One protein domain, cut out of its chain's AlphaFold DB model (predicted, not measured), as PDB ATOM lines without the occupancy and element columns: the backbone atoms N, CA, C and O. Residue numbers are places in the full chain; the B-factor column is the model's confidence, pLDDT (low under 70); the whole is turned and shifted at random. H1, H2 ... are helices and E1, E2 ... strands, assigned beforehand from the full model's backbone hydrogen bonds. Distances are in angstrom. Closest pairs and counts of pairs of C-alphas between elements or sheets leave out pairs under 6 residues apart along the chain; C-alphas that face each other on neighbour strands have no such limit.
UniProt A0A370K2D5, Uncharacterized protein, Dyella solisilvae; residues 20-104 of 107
ATOM      1  N   PHE A  20      19.219   1.094 -18.612       94.50
ATOM      2  CA  PHE A  20      19.940   1.190 -19.879       94.50
ATOM      3  C   PHE A  20      19.410   0.138 -20.863       94.50
ATOM      4  O   PHE A  20      19.119  -0.996 -20.480       94.50
ATOM      5  N   LEU A  21      19.234   0.524 -22.129       93.56
ATOM      6  CA  LEU A  21      18.640  -0.331 -23.167       93.56
ATOM      7  C   LEU A  21      19.678  -1.032 -24.052       93.56
ATOM      8  O   LEU A  21      19.333  -1.988 -24.742       93.56
ATOM      9  N   GLY A  22      20.922  -0.549 -24.049       90.19
ATOM     10  CA  GLY A  22      22.034  -1.158 -24.777       90.19
ATOM     11  C   GLY A  22      22.660  -2.338 -24.035       90.19
ATOM     12  O   GLY A  22      22.480  -2.496 -22.828       90.19
ATOM     13  N   ASP A  23      23.431  -3.147 -24.761       90.50
ATOM     14  CA  ASP A  23      24.274  -4.187 -24.167       90.50
ATOM     15  C   ASP A  23      25.485  -3.534 -23.489       90.50
ATOM     16  O   ASP A  23      26.466  -3.166 -24.140       90.50
ATOM     17  N   HIS A  24      25.420  -3.391 -22.166       89.50
ATOM     18  CA  HIS A  24      26.476  -2.756 -21.379       89.50
ATOM     19  C   HIS A  24      27.771  -3.569 -21.292       89.50
ATOM     20  O   HIS A  24      28.778  -3.059 -20.800       89.50
ATOM     21  N   ARG A  25      27.764  -4.819 -21.773       87.88
ATOM     22  CA  ARG A  25      28.942  -5.691 -21.852       87.88
ATOM     23  C   ARG A  25      29.632  -5.604 -23.212       87.88
ATOM     24  O   ARG A  25      30.755  -6.094 -23.358       87.88
ATOM     25  N   ALA A  26      28.992  -4.983 -24.202       89.44
ATOM     26  CA  ALA A  26      29.553  -4.842 -25.534       89.44
ATOM     27  C   ALA A  26      30.775  -3.901 -25.539       89.44
ATOM     28  O   ALA A  26      30.780  -2.858 -24.872       89.44
ATOM     29  N   PRO A  27      31.813  -4.208 -26.340       88.81
ATOM     30  CA  PRO A  27      32.906  -3.277 -26.576       88.81
ATOM     31  C   PRO A  27      32.376  -1.942 -27.110       88.81
ATOM     32  O   PRO A  27      31.691  -1.902 -28.130       88.81
ATOM     33  N   GLY A  28      32.727  -0.847 -26.437       91.06
ATOM     34  CA  GLY A  28      32.312   0.502 -26.828       91.06
ATOM     35  C   GLY A  28      31.088   1.042 -26.091       91.06
ATOM     36  O   GLY A  28      30.741   2.202 -26.318       91.06
ATOM     37  N   PHE A  29      30.478   0.275 -25.181       93.75
ATOM     38  CA  PHE A  29      29.470   0.833 -24.284       93.75
ATOM     39  C   PHE A  29      30.081   1.950 -23.405       93.75
ATOM     40  O   PHE A  29      31.180   1.767 -22.864       93.75
ATOM     41  N   PRO A  30      29.426   3.118 -23.249       95.12
ATOM     42  CA  PRO A  30      29.992   4.232 -22.498       95.12
ATOM     43  C   PRO A  30      30.153   3.916 -21.003       95.12
ATOM     44  O   PRO A  30      29.263   3.364 -20.359       95.12
ATOM     45  N   GLY A  31      31.280   4.331 -20.422       93.25
ATOM     46  CA  GLY A  31      31.578   4.111 -19.005       93.25
ATOM     47  C   GLY A  31      30.703   4.958 -18.077       93.25
ATOM     48  O   GLY A  31      31.060   6.094 -17.768       93.25
ATOM     49  N   VAL A  32      29.592   4.391 -17.597       94.62
ATOM     50  CA  VAL A  32      28.601   5.077 -16.744       94.62
ATOM     51  C   VAL A  32      29.244   5.704 -15.507       94.62
ATOM     52  O   VAL A  32      29.074   6.898 -15.282       94.62
ATOM     53  N   LEU A  33      30.037   4.950 -14.737       94.06
ATOM     54  CA  LEU A  33      30.678   5.489 -13.532       94.06
ATOM     55  C   LEU A  33      31.590   6.682 -13.821       94.06
ATOM     56  O   LEU A  33      31.520   7.676 -13.108       94.06
ATOM     57  N   ALA A  34      32.405   6.604 -14.874       94.81
ATOM     58  CA  ALA A  34      33.314   7.686 -15.243       94.81
ATOM     59  C   ALA A  34      32.546   8.950 -15.668       94.81
ATOM     60  O   ALA A  34      32.945  10.068 -15.344       94.81
ATOM     61  N   ILE A  35      31.419   8.778 -16.365       97.19
ATOM     62  CA  ILE A  35      30.532   9.885 -16.742       97.19
ATOM     63  C   ILE A  35      29.930  10.550 -15.500       97.19
ATOM     64  O   ILE A  35      29.925  11.778 -15.414       97.19
ATOM     65  N   LEU A  36      29.441   9.756 -14.544       97.44
ATOM     66  CA  LEU A  36      28.814  10.271 -13.327       97.44
ATOM     67  C   LEU A  36      29.835  10.920 -12.387       97.44
ATOM     68  O   LEU A  36      29.575  12.008 -11.881       97.44
ATOM     69  N   GLU A  37      31.021  10.332 -12.228       96.69
ATOM     70  CA  GLU A  37      32.124  10.913 -11.455       96.69
ATOM     71  C   GLU A  37      32.547  12.287 -11.994       96.69
ATOM     72  O   GLU A  37      32.782  13.214 -11.224       96.69
ATOM     73  N   GLY A  38      32.583  12.449 -13.320       96.81
ATOM     74  CA  GLY A  38      32.942  13.715 -13.955       96.81
ATOM     75  C   GLY A  38      31.875  14.812 -13.867       96.81
ATOM     76  O   GLY A  38      32.154  15.942 -14.274       96.81
ATOM     77  N   ARG A  39      30.656  14.512 -13.392       96.88
ATOM     78  CA  ARG A  39      29.519  15.453 -13.436       96.88
ATOM     79  C   ARG A  39      28.771  15.641 -12.125       96.88
ATOM     80  O   ARG A  39      28.217  16.718 -11.919       96.88
ATOM     81  N   LEU A  40      28.746  14.646 -11.248       97.44
ATOM     82  CA  LEU A  40      28.061  14.735  -9.963       97.44
ATOM     83  C   LEU A  40      29.038  15.202  -8.876       97.44
ATOM     84  O   LEU A  40      30.061  14.571  -8.615       97.44
ATOM     85  N   SER A  41      28.719  16.320  -8.220       97.50
ATOM     86  CA  SER A  41      29.544  16.853  -7.127       97.50
ATOM     87  C   SER A  41      29.596  15.879  -5.952       97.50
ATOM     88  O   SER A  41      28.578  15.315  -5.548       97.50
ATOM     89  N   GLY A  42      30.796  15.681  -5.406       96.62
ATOM     90  CA  GLY A  42      30.996  14.795  -4.264       96.62
ATOM     91  C   GLY A  42      30.846  13.309  -4.592       96.62
ATOM     92  O   GLY A  42      30.729  12.518  -3.662       96.62
ATOM     93  N   PHE A  43      30.870  12.911  -5.873       97.25
ATOM     94  CA  PHE A  43      30.690  11.514  -6.271       97.25
ATOM     95  C   PHE A  43      31.696  10.579  -5.585       97.25
ATOM     96  O   PHE A  43      32.906  10.830  -5.556       97.25
ATOM     97  N   ARG A  44      31.183   9.498  -5.005       95.75
ATOM     98  CA  ARG A  44      31.938   8.430  -4.352       95.75
ATOM     99  C   ARG A  44      31.292   7.099  -4.685       95.75
ATOM    100  O   ARG A  44      30.071   6.969  -4.629       95.75
ATOM    101  N   THR A  45      32.125   6.101  -4.935       92.69
ATOM    102  CA  THR A  45      31.709   4.706  -5.046       92.69
ATOM    103  C   THR A  45      32.176   3.934  -3.817       92.69
ATOM    104  O   THR A  45      33.247   4.181  -3.260       92.69
ATOM    105  N   SER A  46      31.355   2.998  -3.363       87.06
ATOM    106  CA  SER A  46      31.675   2.082  -2.277       87.06
ATOM    107  C   SER A  46      31.098   0.711  -2.588       87.06
ATOM    108  O   SER A  46      29.991   0.613  -3.110       87.06
ATOM    109  N   GLY A  47      31.836  -0.334  -2.225       71.25
ATOM    110  CA  GLY A  47      31.446  -1.708  -2.512       71.25
ATOM    111  C   GLY A  47      31.749  -2.094  -3.958       71.25
ATOM    112  O   GLY A  47      31.261  -1.494  -4.905       71.25
ATOM    113  N   SER A  48      32.575  -3.122  -4.100       58.56
ATOM    114  CA  SER A  48      32.551  -4.052  -5.220       58.56
ATOM    115  C   SER A  48      32.191  -5.360  -4.538       58.56
ATOM    116  O   SER A  48      33.006  -5.902  -3.787       58.56
ATOM    117  N   TRP A  49      30.940  -5.800  -4.652       53.81
ATOM    118  CA  TRP A  49      30.624  -7.141  -4.177       53.81
ATOM    119  C   TRP A  49      31.069  -8.112  -5.266       53.81
ATOM    120  O   TRP A  49      30.650  -7.955  -6.410       53.81
ATOM    121  N   PRO A  50      31.898  -9.121  -4.961       49.78
ATOM    122  CA  PRO A  50      32.104 -10.236  -5.865       49.78
ATOM    123  C   PRO A  50      30.878 -11.149  -5.737       49.78
ATOM    124  O   PRO A  50      30.958 -12.237  -5.173       49.78
ATOM    125  N   ALA A  51      29.711 -10.665  -6.159       48.62
ATOM    126  CA  ALA A  51      28.570 -11.529  -6.392       48.62
ATOM    127  C   ALA A  51      28.728 -12.083  -7.819       48.62
ATOM    128  O   ALA A  51      28.948 -11.295  -8.735       48.62
ATOM    129  N   PRO A  52      28.691 -13.411  -8.020       51.31
ATOM    130  CA  PRO A  52      28.893 -14.015  -9.336       51.31
ATOM    131  C   PRO A  52      27.881 -13.583 -10.398       51.31
ATOM    132  O   PRO A  52      28.208 -13.709 -11.572       51.31
ATOM    133  N   ASP A  53      26.709 -13.086  -9.990       52.16
ATOM    134  CA  ASP A  53      25.626 -12.768 -10.917       52.16
ATOM    135  C   ASP A  53      25.169 -11.305 -10.864       52.16
ATOM    136  O   ASP A  53      25.183 -10.693 -11.918       52.16
ATOM    137  N   ASP A  54      24.882 -10.673  -9.717       62.06
ATOM    138  CA  ASP A  54      24.273  -9.330  -9.754       62.06
ATOM    139  C   ASP A  54      24.708  -8.442  -8.568       62.06
ATOM    140  O   ASP A  54      24.257  -8.652  -7.444       62.06
ATOM    141  N   PHE A  55      25.624  -7.485  -8.798       60.44
ATOM    142  CA  PHE A  55      25.822  -6.216  -8.052       60.44
ATOM    143  C   PHE A  55      27.079  -5.503  -8.582       60.44
ATOM    144  O   PHE A  55      28.150  -6.110  -8.595       60.44
ATOM    145  N   LEU A  56      27.010  -4.218  -8.959       74.06
ATOM    146  CA  LEU A  56      28.182  -3.521  -9.511       74.06
ATOM    147  C   LEU A  56      28.789  -2.510  -8.522       74.06
ATOM    148  O   LEU A  56      29.923  -2.720  -8.091       74.06
ATOM    149  N   TRP A  57      28.055  -1.474  -8.088       87.62
ATOM    150  CA  TRP A  57      28.562  -0.473  -7.124       87.62
ATOM    151  C   TRP A  57      27.455   0.261  -6.355       87.62
ATOM    152  O   TRP A  57      26.435   0.627  -6.936       87.62
ATOM    153  N   THR A  58      27.698   0.610  -5.086       92.12
ATOM    154  CA  THR A  58      26.921   1.654  -4.393       92.12
ATOM    155  C   THR A  58      27.569   3.013  -4.637       92.12
ATOM    156  O   THR A  58      28.768   3.187  -4.419       92.12
ATOM    157  N   CYS A  59      26.780   3.988  -5.069       95.06
ATOM    158  CA  CYS A  59      27.223   5.335  -5.398       95.06
ATOM    159  C   CYS A  59      26.543   6.363  -4.488       95.06
ATOM    160  O   CYS A  59      25.362   6.251  -4.153       95.06
ATOM    161  N   SER A  60      27.284   7.395  -4.101       97.00
ATOM    162  CA  SER A  60      26.769   8.538  -3.344       97.00
ATOM    163  C   SER A  60      27.373   9.829  -3.866       97.00
ATOM    164  O   SER A  60      28.478   9.826  -4.404       97.00
ATOM    165  N   TYR A  61      26.631  10.918  -3.739       97.62
ATOM    166  CA  TYR A  61      27.030  12.256  -4.151       97.62
ATOM    167  C   TYR A  61      26.179  13.282  -3.383       97.62
ATOM    168  O   TYR A  61      25.286  12.905  -2.622       97.62
ATOM    169  N   ASP A  62      26.424  14.579  -3.563       97.50
ATOM    170  CA  ASP A  62      25.776  15.618  -2.744       97.50
ATOM    171  C   ASP A  62      24.234  15.655  -2.879       97.50
ATOM    172  O   ASP A  62      23.539  16.160  -1.995       97.50
ATOM    173  N   GLY A  63      23.686  15.136  -3.983       95.94
ATOM    174  CA  GLY A  63      22.245  15.100  -4.253       95.94
ATOM    175  C   GLY A  63      21.524  13.839  -3.768       95.94
ATOM    176  O   GLY A  63      20.298  13.862  -3.655       95.94
ATOM    177  N   GLY A  64      22.251  12.765  -3.437       97.00
ATOM    178  CA  GLY A  64      21.654  11.501  -3.010       97.00
ATOM    179  C   GLY A  64      22.564  10.286  -3.190       97.00
ATOM    180  O   GLY A  64      23.786  10.382  -3.302       97.00
ATOM    181  N   SER A  65      21.952   9.105  -3.201       96.25
ATOM    182  CA  SER A  65      22.646   7.827  -3.355       96.25
ATOM    183  C   SER A  65      21.834   6.841  -4.180       96.25
ATOM    184  O   SER A  65      20.602   6.883  -4.195       96.25
ATOM    185  N   PHE A  66      22.536   5.943  -4.864       94.88
ATOM    186  CA  PHE A  66      21.951   4.920  -5.723       94.88
ATOM    187  C   PHE A  66      22.866   3.701  -5.846       94.88
ATOM    188  O   PHE A  66      24.047   3.755  -5.511       94.88
ATOM    189  N   GLU A  67      22.326   2.610  -6.367       93.25
ATOM    190  CA  GLU A  67      23.078   1.430  -6.786       93.25
ATOM    191  C   GLU A  67      23.163   1.409  -8.308       93.25
ATOM    192  O   GLU A  67      22.173   1.669  -8.994       93.25
ATOM    193  N   LEU A  68      24.351   1.115  -8.833       92.81
ATOM    194  CA  LEU A  68      24.528   0.707 -10.218       92.81
ATOM    195  C   LEU A  68      24.513  -0.823 -10.236       92.81
ATOM    196  O   LEU A  68      25.446  -1.455  -9.735       92.81
ATOM    197  N   SER A  69      23.438  -1.395 -10.768       89.56
ATOM    198  CA  SER A  69      23.174  -2.833 -10.756       89.56
ATOM    199  C   SER A  69      23.246  -3.395 -12.166       89.56
ATOM    200  O   SER A  69      22.546  -2.909 -13.051       89.56
ATOM    201  N   ASP A  70      24.084  -4.406 -12.371       87.56
ATOM    202  CA  ASP A  70      23.969  -5.323 -13.503       87.56
ATOM    203  C   ASP A  70      23.115  -6.486 -12.998       87.56
ATOM    204  O   ASP A  70      23.618  -7.262 -12.200       87.56
ATOM    205  N   ASP A  71      21.823  -6.498 -13.331       82.75
ATOM    206  CA  ASP A  71      20.866  -7.518 -12.876       82.75
ATOM    207  C   ASP A  71      19.989  -7.997 -14.038       82.75
ATOM    208  O   ASP A  71      19.704  -7.236 -14.962       82.75
ATOM    209  N   TRP A  72      19.565  -9.261 -14.041       73.44
ATOM    210  CA  TRP A  72      18.638  -9.844 -15.032       73.44
ATOM    211  C   TRP A  72      18.996  -9.564 -16.502       73.44
ATOM    212  O   TRP A  72      18.126  -9.452 -17.371       73.44
ATOM    213  N   GLY A  73      20.294  -9.448 -16.795       78.88
ATOM    214  CA  GLY A  73      20.795  -9.155 -18.136       78.88
ATOM    215  C   GLY A  73      20.654  -7.694 -18.580       78.88
ATOM    216  O   GLY A  73      20.733  -7.435 -19.778       78.88
ATOM    217  N   GLY A  74      20.456  -6.750 -17.657       87.31
ATOM    218  CA  GLY A  74      20.439  -5.318 -17.939       87.31
ATOM    219  C   GLY A  74      21.191  -4.495 -16.895       87.31
ATOM    220  O   GLY A  74      21.440  -4.942 -15.781       87.31
ATOM    221  N   LEU A  75      21.521  -3.257 -17.259       91.88
ATOM    222  CA  LEU A  75      22.139  -2.291 -16.355       91.88
ATOM    223  C   LEU A  75      21.086  -1.306 -15.832       91.88
ATOM    224  O   LEU A  75      20.262  -0.793 -16.600       91.88
ATOM    225  N   PHE A  76      21.142  -1.006 -14.535       93.38
ATOM    226  CA  PHE A  76      20.157  -0.187 -13.835       93.38
ATOM    227  C   PHE A  76      20.795   0.791 -12.848       93.38
ATOM    228  O   PHE A  76      21.759   0.458 -12.165       93.38
ATOM    229  N   ILE A  77      20.197   1.974 -12.719       94.44
ATOM    230  CA  ILE A  77      20.366   2.870 -11.571       94.44
ATOM    231  C   ILE A  77      19.154   2.671 -10.657       94.44
ATOM    232  O   ILE A  77      18.012   2.909 -11.070       94.44
ATOM    233  N   LEU A  78      19.410   2.275  -9.414       92.94
ATOM    234  CA  LEU A  78      18.398   2.059  -8.381       92.94
ATOM    235  C   LEU A  78      18.593   3.096  -7.267       92.94
ATOM    236  O   LEU A  78      19.544   2.985  -6.492       92.94
ATOM    237  N   PRO A  79      17.744   4.132  -7.156       94.31
ATOM    238  CA  PRO A  79      17.889   5.128  -6.104       94.31
ATOM    239  C   PRO A  79      17.734   4.516  -4.708       94.31
ATOM    240  O   PRO A  79      16.774   3.797  -4.422       94.31
ATOM    241  N   LEU A  80      18.665   4.852  -3.817       92.69
ATOM    242  CA  LEU A  80      18.640   4.484  -2.399       92.69
ATOM    243  C   LEU A  80      18.108   5.617  -1.519       92.69
ATOM    244  O   LEU A  80      17.602   5.377  -0.423       92.69
ATOM    245  N   SER A  81      18.219   6.858  -1.988       94.31
ATOM    246  CA  SER A  81      17.687   8.052  -1.334       94.31
ATOM    247  C   SER A  81      17.247   9.080  -2.376       94.31
ATOM    248  O   SER A  81      17.692   9.020  -3.516       94.31
ATOM    249  N   ALA A  82      16.349   9.998  -1.991       93.19
ATOM    250  CA  ALA A  82      15.905  11.126  -2.823       93.19
ATOM    251  C   ALA A  82      15.582  10.742  -4.287       93.19
ATOM    252  O   ALA A  82      16.096  11.349  -5.220       93.19
ATOM    253  N   ALA A  83      14.750   9.712  -4.482       93.25
ATOM    254  CA  ALA A  83      14.637   8.995  -5.753       93.25
ATOM    255  C   ALA A  83      14.374   9.876  -6.983       93.25
ATOM    256  O   ALA A  83      15.067   9.725  -7.984       93.25
ATOM    257  N   GLU A  84      13.420  10.806  -6.903       92.75
ATOM    258  CA  GLU A  84      13.112  11.730  -8.006       92.75
ATOM    259  C   GLU A  84      14.340  12.561  -8.393       92.75
ATOM    260  O   GLU A  84      14.756  12.566  -9.548       92.75
ATOM    261  N   ARG A  85      14.990  13.169  -7.396       95.56
ATOM    262  CA  ARG A  85      16.188  13.986  -7.590       95.56
ATOM    263  C   ARG A  85      17.347  13.180  -8.171       95.56
ATOM    264  O   ARG A  85      18.009  13.652  -9.088       95.56
ATOM    265  N   VAL A  86      17.580  11.976  -7.649       97.06
ATOM    266  CA  VAL A  86      18.629  11.082  -8.151       97.06
ATOM    267  C   VAL A  86      18.399  10.744  -9.615       97.06
ATOM    268  O   VAL A  86      19.325  10.842 -10.414       97.06
ATOM    269  N   LEU A  87      17.179  10.355  -9.984       96.31
ATOM    270  CA  LEU A  87      16.872   9.975 -11.361       96.31
ATOM    271  C   LEU A  87      16.978  11.165 -12.313       96.31
ATOM    272  O   LEU A  87      17.486  10.985 -13.421       96.31
ATOM    273  N   ASP A  88      16.568  12.358 -11.891       96.56
ATOM    274  CA  ASP A  88      16.695  13.570 -12.699       96.56
ATOM    275  C   ASP A  88      18.163  13.982 -12.881       96.56
ATOM    276  O   ASP A  88      18.629  14.073 -14.017       96.56
ATOM    277  N   GLU A  89      18.934  14.134 -11.801       98.06
ATOM    278  CA  GLU A  89      20.338  14.572 -11.873       98.06
ATOM    279  C   GLU A  89      21.234  13.541 -12.589       98.06
ATOM    280  O   GLU A  89      22.120  13.911 -13.366       98.06
ATOM    281  N   VAL A  90      20.991  12.236 -12.399       98.00
ATOM    282  CA  VAL A  90      21.683  11.180 -13.159       98.00
ATOM    283  C   VAL A  90      21.290  11.229 -14.637       98.00
ATOM    284  O   VAL A  90      22.169  11.143 -15.495       98.00
ATOM    285  N   SER A  91      20.004  11.400 -14.959       97.88
ATOM    286  CA  SER A  91      19.554  11.525 -16.353       97.88
ATOM    287  C   SER A  91      20.214  12.715 -17.045       97.88
ATOM    288  O   SER A  91      20.711  12.579 -18.164       97.88
ATOM    289  N   GLU A  92      20.261  13.869 -16.379       98.12
ATOM    290  CA  GLU A  92      20.925  15.070 -16.884       98.12
ATOM    291  C   GLU A  92      22.421  14.837 -17.105       98.12
ATOM    292  O   GLU A  92      22.943  15.186 -18.164       98.12
ATOM    293  N   ALA A  93      23.113  14.199 -16.157       98.25
ATOM    294  CA  ALA A  93      24.531  13.878 -16.296       98.25
ATOM    295  C   ALA A  93      24.801  12.952 -17.498       98.25
ATOM    296  O   ALA A  93      25.733  13.200 -18.274       98.25
ATOM    297  N   LEU A  94      23.973  11.920 -17.686       98.19
ATOM    298  CA  LEU A  94      24.076  10.984 -18.806       98.19
ATOM    299  C   LEU A  94      23.819  11.680 -20.148       98.19
ATOM    300  O   LEU A  94      24.639  11.553 -21.058       98.19
ATOM    301  N   VAL A  95      22.746  12.462 -20.270       98.00
ATOM    302  CA  VAL A  95      22.422  13.198 -21.507       98.00
ATOM    303  C   VAL A  95      23.492  14.241 -21.819       98.00
ATOM    304  O   VAL A  95      23.997  14.314 -22.939       98.00
ATOM    305  N   ALA A  96      23.917  15.014 -20.820       97.69
ATOM    306  CA  ALA A  96      24.905  16.067 -21.011       97.69
ATOM    307  C   ALA A  96      26.294  15.520 -21.393       97.69
ATOM    308  O   ALA A  96      27.115  16.266 -21.933       97.69
ATOM    309  N   SER A  97      26.567  14.230 -21.147       97.00
ATOM    310  CA  SER A  97      27.770  13.540 -21.633       97.00
ATOM    311  C   SER A  97      27.825  13.386 -23.158       97.00
ATOM    312  O   SER A  97      28.898  13.126 -23.696       97.00
ATOM    313  N   GLY A  98      26.685  13.500 -23.851       97.31
ATOM    314  CA  GLY A  98      26.556  13.218 -25.285       97.31
ATOM    315  C   GLY A  98      26.656  11.730 -25.648       97.31
ATOM    316  O   GLY A  98      26.569  11.379 -26.822       97.31
ATOM    317  N   SER A  99      26.843  10.848 -24.660       96.81
ATOM    318  CA  SER A  99      26.960   9.399 -24.870       96.81
ATOM    319  C   SER A  99      25.609   8.688 -24.806       96.81
ATOM    320  O   SER A  99      25.460   7.612 -25.390       96.81
ATOM    321  N   PHE A 100      24.637   9.305 -24.131       97.56
ATOM    322  CA  PHE A 100      23.322   8.741 -23.863       97.56
ATOM    323  C   PHE A 100      22.184   9.674 -24.278       97.56
ATOM    324  O   PHE A 100      22.304  10.894 -24.192       97.56
ATOM    325  N   GLU A 101      21.053   9.076 -24.634       96.94
ATOM    326  CA  GLU A 101      19.775   9.740 -24.876       96.94
ATOM    327  C   GLU A 101      18.692   9.137 -23.970       96.94
ATOM    328  O   GLU A 101      18.610   7.917 -23.798       96.94
ATOM    329  N   ARG A 102      17.845   9.996 -23.390       95.69
ATOM    330  CA  ARG A 102      16.658   9.559 -22.646       95.69
ATOM    331  C   ARG A 102      15.537   9.259 -23.633       95.69
ATOM    332  O   ARG A 102      15.146  10.140 -24.391       95.69
ATOM    333  N   THR A 103      14.978   8.059 -23.565       93.12
ATOM    334  CA  THR A 103      13.766   7.686 -24.301       93.12
ATOM    335  C   THR A 103      12.578   7.503 -23.356       93.12
ATOM    336  O   THR A 103      12.738   7.380 -22.137       93.12
ATOM    337  N   THR A 104      11.372   7.502 -23.916       82.44
ATOM    338  CA  THR A 104      10.150   7.064 -23.236       82.44
ATOM    339  C   THR A 104       9.943   5.576 -23.483       82.44
ATOM    340  O   THR A 104      10.256   5.077 -24.565       82.44
TER     341      THR A 104
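AT A GLANCE: This is residues 20 to 104 of the 107 residues of an uncharacterized protein of Dyella solisilvae (UniProt A0A370K2D5). A twisted sheet of four strands, E1 to E4, makes a wall with two helices, H1 and H2, over one of its faces and no named helix over the other, while a short last strand, E5, packs on the far end of H2, away from the sheet. The shorter H1 lies over E2 and the longer H2 slants over E3, and the two helices meet nearly at right angles. The printed part has 85 residues with two named helices and five named strands, in the order H1, E1, E2, E3, E4, H2, E5; the sheet's order is E1 - E2 - E3 - E4, all antiparallel. The class is mixed, helices and strands. The whole is compact, with a radius of gyration of the C-alphas of 12.3 A, and rounded, spanning 30 by 26 by 23 A.

IN THESE COORDINATES: The printed part begins at Phe 20, whose C-alpha is at (19.940, 1.190, -19.879), and residues 20 to 31 hold no named element. H1 is residues 32 to 37, 8.6 A from first to last C-alpha, with C-alpha 32 at (28.601, 5.077, -16.744). E1 is residues 44 to 46, 6.7 A, and E2 is residues 57 to 61, 13.2 A. E3, the longest strand, is residues 64 to 71 and measures 21.4 A from first to last C-alpha. E4 is residues 74 to 79, 16.0 A. H2, the longest helix, is residues 83 to 96, 19.7 A. E5 is residues 100 to 103, 9.6 A, and ends with C-alpha 103 at (13.766, 7.686, -24.301).

HOW THE PARTS SIT: E1 to E4 form a meander, each strand the antiparallel neighbour of the one before, and E1 and E4 are its edge strands. From edge to edge the strands' lines turn by 70 degrees. E1 and E2 are a hairpin at 149 degrees, with N 44 and O 60 within hydrogen-bond range at 2.8 A. The hairpin of E2 and E3, at 160 degrees, has N 59 and O 66 at 2.8 A. In the hairpin of E3 and E4, at 158 degrees, N 67 and O 78 are 2.8 A apart. H1 and H2 are on the same face of this sheet, in two layers, helices on one face of a sheet. H1, at a height over the sheet of 8.6 A, lies over E2 and runs along the strands, but only just, at 29.9 degrees to E2 on the local plane. H2, at a height over the sheet of 9.9 A, lies over E3; on the local plane it is slantwise to the strands, only just, at 59.7 degrees to E3. The closest C-alphas of H2 and E3 are those of Val 86 and Gly 64, 6.0 A apart. H2 touches H1 with residues 90 to 94 alone, about perpendicular at 81 degrees; the closest C-alphas are those of Leu 36 and Ala 93, 6.3 A apart. In H1 and H2 every O i to N i+4 pair is within hydrogen-bond range. E5 pairs with no named strand and is apart from E1, E2, E3, E4 and H1. Its closest C-alpha to H2 is that of Glu 101, 5.5 A from that of Val 95.

THE WHOLE: The two C-alphas farthest apart are those of Pro 50 and Thr 104, 32.9 A. The first and last printed C-alphas, of Phe 20 and Thr 104, are 11.9 A apart. The printed part has no cut. The links from H1 to E1 and from E1 to E2 are short, with 6 and 10 residues; the other four are tight. The mean pLDDT of the printed part is 89.5, and residues 48 to 55, in the link from E1 to E2, are under 70 in this predicted model.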